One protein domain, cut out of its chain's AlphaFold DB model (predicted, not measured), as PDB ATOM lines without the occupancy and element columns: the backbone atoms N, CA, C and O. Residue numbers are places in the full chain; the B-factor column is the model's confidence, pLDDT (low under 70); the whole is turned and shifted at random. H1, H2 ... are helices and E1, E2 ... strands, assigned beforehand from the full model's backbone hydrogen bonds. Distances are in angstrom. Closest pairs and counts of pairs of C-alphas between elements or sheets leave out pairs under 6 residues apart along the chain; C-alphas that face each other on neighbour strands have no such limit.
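What this domain is: This is residues 6 to 82 of the 84 residues of an uncharacterized protein of Flavobacteriaceae bacterium (UniProt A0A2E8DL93). A small four-stranded sheet, E1 to E4, is strongly twisted and curled like part of a barrel; H2 packs on it mainly near E1, while H1 packs on it more lightly, mainly near E4. H3 is off the sheet and lies side by side with H1, and the long link of residues 21 to 33 makes a wide loop between E2 and E3. The printed part has 77 residues with three named helices and four named strands, in the order E1 E2 E3 H1 E4 H2 H3 along the chain; the sheet runs E1 - E2 - E3 - E4, all antiparallel, and the class is mixed, helices and strands. The whole is compact, with a radius of gyration of the C-alphas of 11.0 A, and rounded, spanning 28 by 27 by 22 A.

Where its parts are: The longest strand of the sheet is E2, residues 13 to 20, 21.5 A from first to last C-alpha. Beside it in the sheet are E1, residues 6 to 10, 12.8 A long, and E3, residues 34 to 37, 10.5 A long. The printed part begins in E1 with C-alpha 6 at (127.513, 173.266, 167.114). E4, residues 58 to 61, is 10.3 A long, with C-alpha 58 at (128.552, 174.900, 181.022). The three helices have nine residues each: H1, residues 44 to 52, and H2, residues 62 to 70, are each 12.2 A long, and H3, residues 72 to 80, is 12.3 A long. H3 ends with C-alpha 80 at (140.348, 168.494, 187.432).

How they stand to each other: E1, E2 and E3 form a meander, each strand the antiparallel neighbour of the one before. E1 and E2 are a hairpin at 144 degrees, with N 6 and O 17 at 2.8 A and N 10 and O 13 at 2.9 A, within hydrogen-bond range. E2 and E3 are also a hairpin, at 132 degrees, with N 20 and O 34 at 2.8 A. The pairing is staggered: E2 pairs with E1 over residues 13 to 17 and with E3 over residues 18 to 20. E3 and E4 are antiparallel at 148 degrees, with N 35 and O 60 at 2.8 A. E1 and E4 are the edge strands and are apart. H1 and H2 with the sheet form two layers, helices on one face of a sheet. H2 is on the sheet at a height of 7.0 A, only just over none of the strands, with 2 of its C-alphas falling on E1 and 2 on E4; its closest C-alphas to E1 are those of Ile 10 and Glu 69, 5.3 A apart. H1 is on the sheet too, and its closest C-alphas to E4 are those of Lys 50 and Leu 58, 5.9 A apart. H3 is not on the sheet. H1 and H3 touch, closest at the C-alphas of Leu 52 and Ala 80, 6.1 A apart, and run the same way at a shallow tilt of 11 degrees. H2 and H3 touch only at the corner by their link, and only just, with 3 pairs of C-alphas within 8 A, the closest being Leu 68 and Tyr 75 at 5.8 A; they run opposite ways at a steep tilt of 54 degrees. H1 and H2 are apart. In H1, H2 and H3 every O i to N i+4 pair is within hydrogen-bond range.

The domain as a whole: The two C-alphas farthest apart are those of Gly 12 and Thr 30, 30.2 A. The printed part has no cut. The link from E2 to E3, 13 residues, is long; that from E3 to H1 is short, and the other links are tight. The mean pLDDT of the printed part is 85.8, and residues 30 to 32 in the long link are under 70.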
ATOM      1  N   VAL A   6     126.646 174.413 167.392       88.88
ATOM      2  CA  VAL A   6     127.513 173.266 167.114       88.88
ATOM      3  C   VAL A   6     126.877 172.034 167.748       88.88
ATOM      4  O   VAL A   6     126.289 172.117 168.825       88.88
ATOM      5  N   ILE A   7     126.953 170.897 167.066       90.31
ATOM      6  CA  ILE A   7     126.545 169.606 167.615       90.31
ATOM      7  C   ILE A   7     127.814 168.779 167.750       90.31
ATOM      8  O   ILE A   7     128.545 168.659 166.774       90.31
ATOM      9  N   ILE A   8     128.054 168.245 168.943       89.25
ATOM     10  CA  ILE A   8     129.162 167.321 169.203       89.25
ATOM     11  C   ILE A   8     128.632 166.008 169.760       89.25
ATOM     12  O   ILE A   8     127.567 165.979 170.386       89.25
ATOM     13  N   GLN A   9     129.380 164.931 169.567       90.62
ATOM     14  CA  GLN A   9     129.066 163.617 170.111       90.62
ATOM     15  C   GLN A   9     129.939 163.306 171.330       90.62
ATOM     16  O   GLN A   9     131.159 163.313 171.249       90.62
ATOM     17  N   ILE A  10     129.327 162.985 172.469       88.75
ATOM     18  CA  ILE A  10     130.046 162.564 173.680       88.75
ATOM     19  C   ILE A  10     129.511 161.196 174.090       88.75
ATOM     20  O   ILE A  10     128.311 161.052 174.316       88.75
ATOM     21  N   GLU A  11     130.391 160.192 174.147       86.44
ATOM     22  CA  GLU A  11     130.049 158.804 174.511       86.44
ATOM     23  C   GLU A  11     128.839 158.245 173.723       86.44
ATOM     24  O   GLU A  11     127.992 157.538 174.256       86.44
ATOM     25  N   GLY A  12     128.739 158.584 172.430       84.25
ATOM     26  CA  GLY A  12     127.650 158.120 171.557       84.25
ATOM     27  C   GLY A  12     126.370 158.961 171.607       84.25
ATOM     28  O   GLY A  12     125.436 158.684 170.859       84.25
ATOM     29  N   VAL A  13     126.320 160.005 172.438       88.00
ATOM     30  CA  VAL A  13     125.153 160.885 172.578       88.00
ATOM     31  C   VAL A  13     125.441 162.248 171.953       88.00
ATOM     32  O   VAL A  13     126.471 162.866 172.218       88.00
ATOM     33  N   LEU A  14     124.517 162.733 171.121       89.31
ATOM     34  CA  LEU A  14     124.629 164.039 170.469       89.31
ATOM     35  C   LEU A  14     124.164 165.164 171.399       89.31
ATOM     36  O   LEU A  14     123.041 165.157 171.911       89.31
ATOM     37  N   PHE A  15     125.011 166.177 171.555       89.50
ATOM     38  CA  PHE A  15     124.738 167.379 172.333       89.50
ATOM     39  C   PHE A  15     124.756 168.602 171.434       89.50
ATOM     40  O   PHE A  15     125.752 168.892 170.780       89.50
ATOM     41  N   SER A  16     123.657 169.353 171.449       89.56
ATOM     42  CA  SER A  16     123.597 170.669 170.822       89.56
ATOM     43  C   SER A  16     124.131 171.738 171.777       89.56
ATOM     44  O   SER A  16     123.789 171.775 172.968       89.56
ATOM     45  N   TRP A  17     124.966 172.606 171.225       90.88
ATOM     46  CA  TRP A  17     125.612 173.731 171.876       90.88
ATOM     47  C   TRP A  17     125.283 175.002 171.102       90.88
ATOM     48  O   TRP A  17     125.464 175.070 169.889       90.88
ATOM     49  N   GLN A  18     124.776 176.016 171.795       90.06
ATOM     50  CA  GLN A  18     124.351 177.279 171.186       90.06
ATOM     51  C   GLN A  18     125.394 178.357 171.425       90.06
ATOM     52  O   GLN A  18     125.978 178.383 172.507       90.06
ATOM     53  N   VAL A  19     125.596 179.249 170.448       88.12
ATOM     54  CA  VAL A  19     126.481 180.412 170.607       88.12
ATOM     55  C   VAL A  19     126.164 181.158 171.904       88.12
ATOM     56  O   VAL A  19     125.009 181.403 172.247       88.12
ATOM     57  N   SER A  20     127.222 181.513 172.617       83.75
ATOM     58  CA  SER A  20     127.200 182.245 173.871       83.75
ATOM     59  C   SER A  20     128.153 183.430 173.781       83.75
ATOM     60  O   SER A  20     129.193 183.366 173.125       83.75
ATOM     61  N   VAL A  21     127.798 184.514 174.464       79.12
ATOM     62  CA  VAL A  21     128.681 185.672 174.680       79.12
ATOM     63  C   VAL A  21     129.531 185.516 175.945       79.12
ATOM     64  O   VAL A  21     130.450 186.297 176.174       79.12
ATOM     65  N   SER A  22     129.234 184.507 176.770       79.25
ATOM     66  CA  SER A  22     129.957 184.224 178.009       79.25
ATOM     67  C   SER A  22     131.271 183.506 177.723       79.25
ATOM     68  O   SER A  22     131.320 182.616 176.882       79.25
ATOM     69  N   THR A  23     132.326 183.840 178.464       83.75
ATOM     70  CA  THR A  23     133.648 183.218 178.312       83.75
ATOM     71  C   THR A  23     133.640 181.721 178.629       83.75
ATOM     72  O   THR A  23     132.837 181.247 179.433       83.75
ATOM     73  N   CYS A  24     134.603 180.986 178.066       87.12
ATOM     74  CA  CYS A  24     134.829 179.575 178.384       87.12
ATOM     75  C   CYS A  24     135.055 179.373 179.892       87.12
ATOM     76  O   CYS A  24     135.952 179.985 180.472       87.12
ATOM     77  N   ASN A  25     134.284 178.484 180.521       87.62
ATOM     78  CA  ASN A  25     134.443 178.151 181.934       87.62
ATOM     79  C   ASN A  25     135.753 177.410 182.217       87.62
ATOM     80  O   ASN A  25     136.258 177.514 183.330       87.62
ATOM     81  N   ALA A  26     136.292 176.691 181.227       85.75
ATOM     82  CA  ALA A  26     137.458 175.837 181.399       85.75
ATOM     83  C   ALA A  26     138.781 176.609 181.259       85.75
ATOM     84  O   ALA A  26     139.502 176.763 182.234       85.75
ATOM     85  N   CYS A  27     139.069 177.174 180.081       84.38
ATOM     86  CA  CYS A  27     140.339 177.869 179.820       84.38
ATOM     87  C   CYS A  27     140.280 179.398 179.992       84.38
ATOM     88  O   CYS A  27     141.288 180.076 179.816       84.38
ATOM     89  N   LYS A  28     139.095 179.982 180.254       78.06
ATOM     90  CA  LYS A  28     138.866 181.441 180.406       78.06
ATOM     91  C   LYS A  28     139.429 182.328 179.278       78.06
ATOM     92  O   LYS A  28     139.537 183.542 179.434       78.06
ATOM     93  N   SER A  29     139.752 181.747 178.123       73.38
ATOM     94  CA  SER A  29     140.330 182.464 176.984       73.38
ATOM     95  C   SER A  29     139.339 183.473 176.393       73.38
ATOM     96  O   SER A  29     138.157 183.161 176.242       73.38
ATOM     97  N   THR A  30     139.821 184.660 176.011       65.69
ATOM     98  CA  THR A  30     139.032 185.798 175.488       65.69
ATOM     99  C   THR A  30     138.922 185.850 173.958       65.69
ATOM    100  O   THR A  30     138.292 186.751 173.413       65.69
ATOM    101  N   LYS A  31     139.548 184.911 173.234       62.09
ATOM    102  CA  LYS A  31     139.792 185.048 171.784       62.09
ATOM    103  C   LYS A  31     138.827 184.286 170.860       62.09
ATOM    104  O   LYS A  31     139.112 184.201 169.668       62.09
ATOM    105  N   ARG A  32     137.748 183.657 171.350       65.75
ATOM    106  CA  ARG A  32     137.017 182.639 170.558       65.75
ATOM    107  C   ARG A  32     135.502 182.677 170.722       65.75
ATOM    108  O   ARG A  32     135.002 183.135 171.738       65.75
ATOM    109  N   ALA A  33     134.794 182.140 169.725       76.81
ATOM    110  CA  ALA A  33     133.371 181.840 169.835       76.81
ATOM    111  C   ALA A  33     133.133 180.838 170.977       76.81
ATOM    112  O   ALA A  33     133.836 179.824 171.087       76.81
ATOM    113  N   TYR A  34     132.150 181.141 171.821       85.19
ATOM    114  CA  TYR A  34     131.764 180.314 172.956       85.19
ATOM    115  C   TYR A  34     130.421 179.670 172.703       85.19
ATOM    116  O   TYR A  34     129.590 180.211 171.973       85.19
ATOM    117  N   TYR A  35     130.191 178.539 173.354       87.75
ATOM    118  CA  TYR A  35     128.938 177.831 173.243       87.75
ATOM    119  C   TYR A  35     128.498 177.288 174.591       87.75
ATOM    120  O   TYR A  35     129.319 176.835 175.382       87.75
ATOM    121  N   THR A  36     127.194 177.299 174.836       87.56
ATOM    122  CA  THR A  36     126.573 176.755 176.045       87.56
ATOM    123  C   THR A  36     125.622 175.621 175.689       87.56
ATOM    124  O   THR A  36     124.909 175.692 174.685       87.56
ATOM    125  N   SER A  37     125.560 174.588 176.528       84.88
ATOM    126  CA  SER A  37     124.560 173.523 176.392       84.88
ATOM    127  C   SER A  37     123.531 173.569 177.518       84.88
ATOM    128  O   SER A  37     123.859 173.841 178.672       84.88
ATOM    129  N   ARG A  38     122.267 173.280 177.184       76.19
ATOM    130  CA  ARG A  38     121.167 173.107 178.155       76.19
ATOM    131  C   ARG A  38     120.964 171.641 178.566       76.19
ATOM    132  O   ARG A  38     120.328 171.369 179.580       76.19
ATOM    133  N   SER A  39     121.545 170.702 177.820       78.44
ATOM    134  CA  SER A  39     121.348 169.250 177.984       78.44
ATOM    135  C   SER A  39     122.442 168.571 178.817       78.44
ATOM    136  O   SER A  39     122.578 167.354 178.786       78.44
ATOM    137  N   VAL A  40     123.205 169.356 179.583       74.56
ATOM    138  CA  VAL A  40     124.363 168.925 180.393       74.56
ATOM    139  C   VAL A  40     124.023 167.776 181.356       74.56
ATOM    140  O   VAL A  40     124.857 166.928 181.633       74.56
ATOM    141  N   HIS A  41     122.779 167.723 181.836       75.25
ATOM    142  CA  HIS A  41     122.277 166.721 182.781       75.25
ATOM    143  C   HIS A  41     122.100 165.315 182.181       75.25
ATOM    144  O   HIS A  41     121.854 164.371 182.920       75.25
ATOM    145  N   LYS A  42     122.192 165.159 180.852       79.62
ATOM    146  CA  LYS A  42     121.993 163.867 180.174       79.62
ATOM    147  C   LYS A  42     123.278 163.045 180.019       79.62
ATOM    148  O   LYS A  42     123.224 161.963 179.452       79.62
ATOM    149  N   CYS A  43     124.424 163.556 180.473       85.25
ATOM    150  CA  CYS A  43     125.713 162.875 180.364       85.25
ATOM    151  C   CYS A  43     126.515 163.045 181.650       85.25
ATOM    152  O   CYS A  43     126.693 164.163 182.136       85.25
ATOM    153  N   GLU A  44     127.023 161.933 182.182       88.81
ATOM    154  CA  GLU A  44     127.838 161.924 183.395       88.81
ATOM    155  C   GLU A  44     129.096 162.783 183.234       88.81
ATOM    156  O   GLU A  44     129.380 163.615 184.095       88.81
ATOM    157  N   VAL A  45     129.786 162.674 182.091       88.75
ATOM    158  CA  VAL A  45     130.981 163.474 181.777       88.75
ATOM    159  C   VAL A  45     130.680 164.968 181.881       88.75
ATOM    160  O   VAL A  45     131.413 165.725 182.514       88.75
ATOM    161  N   LEU A  46     129.568 165.408 181.292       89.19
ATOM    162  CA  LEU A  46     129.171 166.812 181.301       89.19
ATOM    163  C   LEU A  46     128.766 167.300 182.699       89.19
ATOM    164  O   LEU A  46     129.069 168.438 183.066       89.19
ATOM    165  N   MET A  47     128.110 166.451 183.497       89.81
ATOM    166  CA  MET A  47     127.778 166.764 184.889       89.81
ATOM    167  C   MET A  47     129.028 166.892 185.762       89.81
ATOM    168  O   MET A  47     129.147 167.864 186.511       89.81
ATOM    169  N   GLN A  48     129.978 165.965 185.630       90.38
ATOM    170  CA  GLN A  48     131.263 166.029 186.325       90.38
ATOM    171  C   GLN A  48     132.032 167.291 185.927       90.38
ATOM    172  O   GLN A  48     132.522 168.011 186.794       90.38
ATOM    173  N   LEU A  49     132.060 167.624 184.635       89.50
ATOM    174  CA  LEU A  49     132.726 168.826 184.143       89.50
ATOM    175  C   LEU A  49     132.119 170.099 184.746       89.50
ATOM    176  O   LEU A  49     132.842 170.977 185.215       89.50
ATOM    177  N   LYS A  50     130.785 170.183 184.793       90.00
ATOM    178  CA  LYS A  50     130.069 171.293 185.433       90.00
ATOM    179  C   LYS A  50     130.416 171.416 186.923       90.00
ATOM    180  O   LYS A  50     130.588 172.531 187.417       90.00
ATOM    181  N   ALA A  51     130.532 170.289 187.626       88.94
ATOM    182  CA  ALA A  51     130.897 170.256 189.040       88.94
ATOM    183  C   ALA A  51     132.349 170.713 189.272       88.94
ATOM    184  O   ALA A  51     132.592 171.550 190.141       88.94
ATOM    185  N   LEU A  52     133.293 170.231 188.456       89.50
ATOM    186  CA  LEU A  52     134.707 170.618 188.514       89.50
ATOM    187  C   LEU A  52     134.899 172.118 188.267       89.50
ATOM    188  O   LEU A  52     135.616 172.787 189.006       89.50
ATOM    189  N   LEU A  53     134.205 172.661 187.265       87.56
ATOM    190  CA  LEU A  53     134.279 174.077 186.900       87.56
ATOM    191  C   LEU A  53     133.454 174.993 187.817       87.56
ATOM    192  O   LEU A  53     133.513 176.213 187.664       87.56
ATOM    193  N   LYS A  54     132.686 174.423 188.759       88.25
ATOM    194  CA  LYS A  54     131.810 175.139 189.701       88.25
ATOM    195  C   LYS A  54     130.931 176.188 189.003       88.25
ATOM    196  O   LYS A  54     130.814 177.320 189.468       88.25
ATOM    197  N   CYS A  55     130.327 175.824 187.871       83.69
ATOM    198  CA  CYS A  55     129.537 176.746 187.054       83.69
ATOM    199  C   CYS A  55     128.047 176.372 186.995       83.69
ATOM    200  O   CYS A  55     127.665 175.202 187.001       83.69
ATOM    201  N   THR A  56     127.173 177.380 186.902       81.56
ATOM    202  CA  THR A  56     125.718 177.167 186.759       81.56
ATOM    203  C   THR A  56     125.348 176.706 185.350       81.56
ATOM    204  O   THR A  56     124.483 175.842 185.186       81.56
ATOM    205  N   TYR A  57     126.043 177.234 184.343       82.81
ATOM    206  CA  TYR A  57     125.913 176.864 182.937       82.81
ATOM    207  C   TYR A  57     127.278 176.455 182.406       82.81
ATOM    208  O   TYR A  57     128.270 177.120 182.696       82.81
ATOM    209  N   LEU A  58     127.321 175.371 181.635       87.69
ATOM    210  CA  LEU A  58     128.552 174.900 181.022       87.69
ATOM    211  C   LEU A  58     128.732 175.606 179.678       87.69
ATOM    212  O   LEU A  58     128.035 175.296 178.712       87.69
ATOM    213  N   THR A  59     129.650 176.565 179.656       89.69
ATOM    214  CA  THR A  59     130.055 177.338 178.485       89.69
ATOM    215  C   THR A  59     131.492 176.988 178.123       89.69
ATOM    216  O   THR A  59     132.397 177.145 178.942       89.69
ATOM    217  N   LEU A  60     131.725 176.528 176.898       89.62
ATOM    218  CA  LEU A  60     133.039 176.115 176.406       89.62
ATOM    219  C   LEU A  60     133.358 176.814 175.081       89.62
ATOM    220  O   LEU A  60     132.458 177.166 174.321       89.62
ATOM    221  N   CYS A  61     134.642 177.041 174.802       90.06
ATOM    222  CA  CYS A  61     135.077 177.459 173.469       90.06
ATOM    223  C   CYS A  61     135.140 176.254 172.517       90.06
ATOM    224  O   CYS A  61     135.123 175.107 172.966       90.06
ATOM    225  N   LEU A  62     135.246 176.517 171.212       87.75
ATOM    226  CA  LEU A  62     135.285 175.463 170.193       87.75
ATOM    227  C   LEU A  62     136.393 174.423 170.435       87.75
ATOM    228  O   LEU A  62     136.127 173.233 170.356       87.75
ATOM    229  N   ASP A  63     137.605 174.844 170.799       88.69
ATOM    230  CA  ASP A  63     138.707 173.911 171.074       88.69
ATOM    231  C   ASP A  63     138.401 172.986 172.255       88.69
ATOM    232  O   ASP A  63     138.645 171.787 172.177       88.69
ATOM    233  N   CYS A  64     137.822 173.528 173.330       89.50
ATOM    234  CA  CYS A  64     137.407 172.728 174.478       89.50
ATOM    235  C   CYS A  64     136.292 171.745 174.112       89.50
ATOM    236  O   CYS A  64     136.286 170.630 174.619       89.50
ATOM    237  N   LEU A  65     135.364 172.136 173.232       90.25
ATOM    238  CA  LEU A  65     134.336 171.228 172.720       90.25
ATOM    239  C   LEU A  65     134.932 170.118 171.864       90.25
ATOM    240  O   LEU A  65     134.577 168.962 172.064       90.25
ATOM    241  N   ASN A  66     135.858 170.452 170.967       90.12
ATOM    242  CA  ASN A  66     136.540 169.469 170.134       90.12
ATOM    243  C   ASN A  66     137.343 168.488 170.996       90.12
ATOM    244  O   ASN A  66     137.326 167.284 170.755       90.12
ATOM    245  N   GLU A  67     138.049 168.974 172.016       91.38
ATOM    246  CA  GLU A  67     138.814 168.105 172.910       91.38
ATOM    247  C   GLU A  67     137.899 167.205 173.750       91.38
ATOM    248  O   GLU A  67     138.175 166.015 173.901       91.38
ATOM    249  N   LEU A  68     136.778 167.749 174.227       91.25
ATOM    250  CA  LEU A  68     135.749 167.010 174.952       91.25
ATOM    251  C   LEU A  68     135.052 165.951 174.081       91.25
ATOM    252  O   LEU A  68     134.753 164.872 174.581       91.25
ATOM    253  N   GLU A  69     134.802 166.238 172.802       92.75
ATOM    254  CA  GLU A  69     134.228 165.297 171.831       92.75
ATOM    255  C   GLU A  69     135.183 164.136 171.538       92.75
ATOM    256  O   GLU A  69     134.795 162.971 171.603       92.75
ATOM    257  N   ASN A  70     136.453 164.443 171.264       91.62
ATOM    258  CA  ASN A  70     137.438 163.425 170.902       91.62
ATOM    259  C   ASN A  70     137.908 162.606 172.114       91.62
ATOM    260  O   ASN A  70     138.151 161.408 171.994       91.62
ATOM    261  N   ASN A  71     138.078 163.245 173.276       91.56
ATOM    262  CA  ASN A  71     138.694 162.645 174.461       91.56
ATOM    263  C   ASN A  71     138.012 163.115 175.764       91.56
ATOM    264  O   ASN A  71     138.647 163.784 176.586       91.56
ATOM    265  N   PRO A  72     136.751 162.724 176.030       90.25
ATOM    266  CA  PRO A  72     135.984 163.250 177.161       90.25
ATOM    267  C   PRO A  72     136.605 162.960 178.533       90.25
ATOM    268  O   PRO A  72     136.682 163.848 179.384       90.25
ATOM    269  N   ARG A  73     137.096 161.732 178.760       89.62
ATOM    270  CA  ARG A  73     137.713 161.342 180.043       89.62
ATOM    271  C   ARG A  73     139.086 161.989 180.270       89.62
ATOM    272  O   ARG A  73     139.286 162.552 181.347       89.62
ATOM    273  N   PRO A  74     140.023 161.981 179.298       90.38
ATOM    274  CA  PRO A  74     141.265 162.742 179.430       90.38
ATOM    275  C   PRO A  74     141.029 164.242 179.624       90.38
ATOM    276  O   PRO A  74     141.713 164.866 180.432       90.38
ATOM    277  N   TYR A  75     140.042 164.818 178.933       90.31
ATOM    278  CA  TYR A  75     139.692 166.226 179.087       90.31
ATOM    279  C   TYR A  75     139.208 166.545 180.508       90.31
ATOM    280  O   TYR A  75     139.703 167.483 181.131       90.31
ATOM    281  N   LEU A  76     138.314 165.724 181.072       89.62
ATOM    282  CA  LEU A  76     137.901 165.837 182.475       89.62
ATOM    283  C   LEU A  76     139.087 165.803 183.442       89.62
ATOM    284  O   LEU A  76     139.158 166.629 184.350       89.62
ATOM    285  N   ALA A  77     140.024 164.875 183.234       88.50
ATOM    286  CA  ALA A  77     141.213 164.770 184.068       88.50
ATOM    287  C   ALA A  77     142.057 166.051 184.006       88.50
ATOM    288  O   ALA A  77     142.438 166.559 185.056       88.50
ATOM    289  N   LYS A  78     142.275 166.621 182.807       88.19
ATOM    290  CA  LYS A  78     142.989 167.901 182.623       88.19
ATOM    291  C   LYS A  78     142.315 169.057 183.355       88.19
ATOM    292  O   LYS A  78     142.999 169.851 183.999       88.19
ATOM    293  N   VAL A  79     140.987 169.136 183.281       87.62
ATOM    294  CA  VAL A  79     140.204 170.166 183.978       87.62
ATOM    295  C   VAL A  79     140.342 170.010 185.493       87.62
ATOM    296  O   VAL A  79     140.549 171.000 186.190       87.62
ATOM    297  N   ALA A  80     140.266 168.778 186.002       85.69
ATOM    298  CA  ALA A  80     140.348 168.494 187.432       85.69
ATOM    299  C   ALA A  80     141.689 168.915 188.056       85.69
ATOM    300  O   ALA A  80     141.719 169.323 189.215       85.69
ATOM    301  N   ILE A  81     142.779 168.850 187.287       85.56
ATOM    302  CA  ILE A  81     144.133 169.234 187.722       85.56
ATOM    303  C   ILE A  81     144.552 170.645 187.275       85.56
ATOM    304  O   ILE A  81     145.673 171.059 187.556       85.56
ATOM    305  N   GLY A  82     143.673 171.392 186.596       79.31
ATOM    306  CA  GLY A  82     143.918 172.784 186.202       79.31
ATOM    307  C   GLY A  82     144.957 172.985 185.091       79.31
ATOM    308  O   GLY A  82     145.618 174.016 185.073       79.31
TER     309      GLY A  82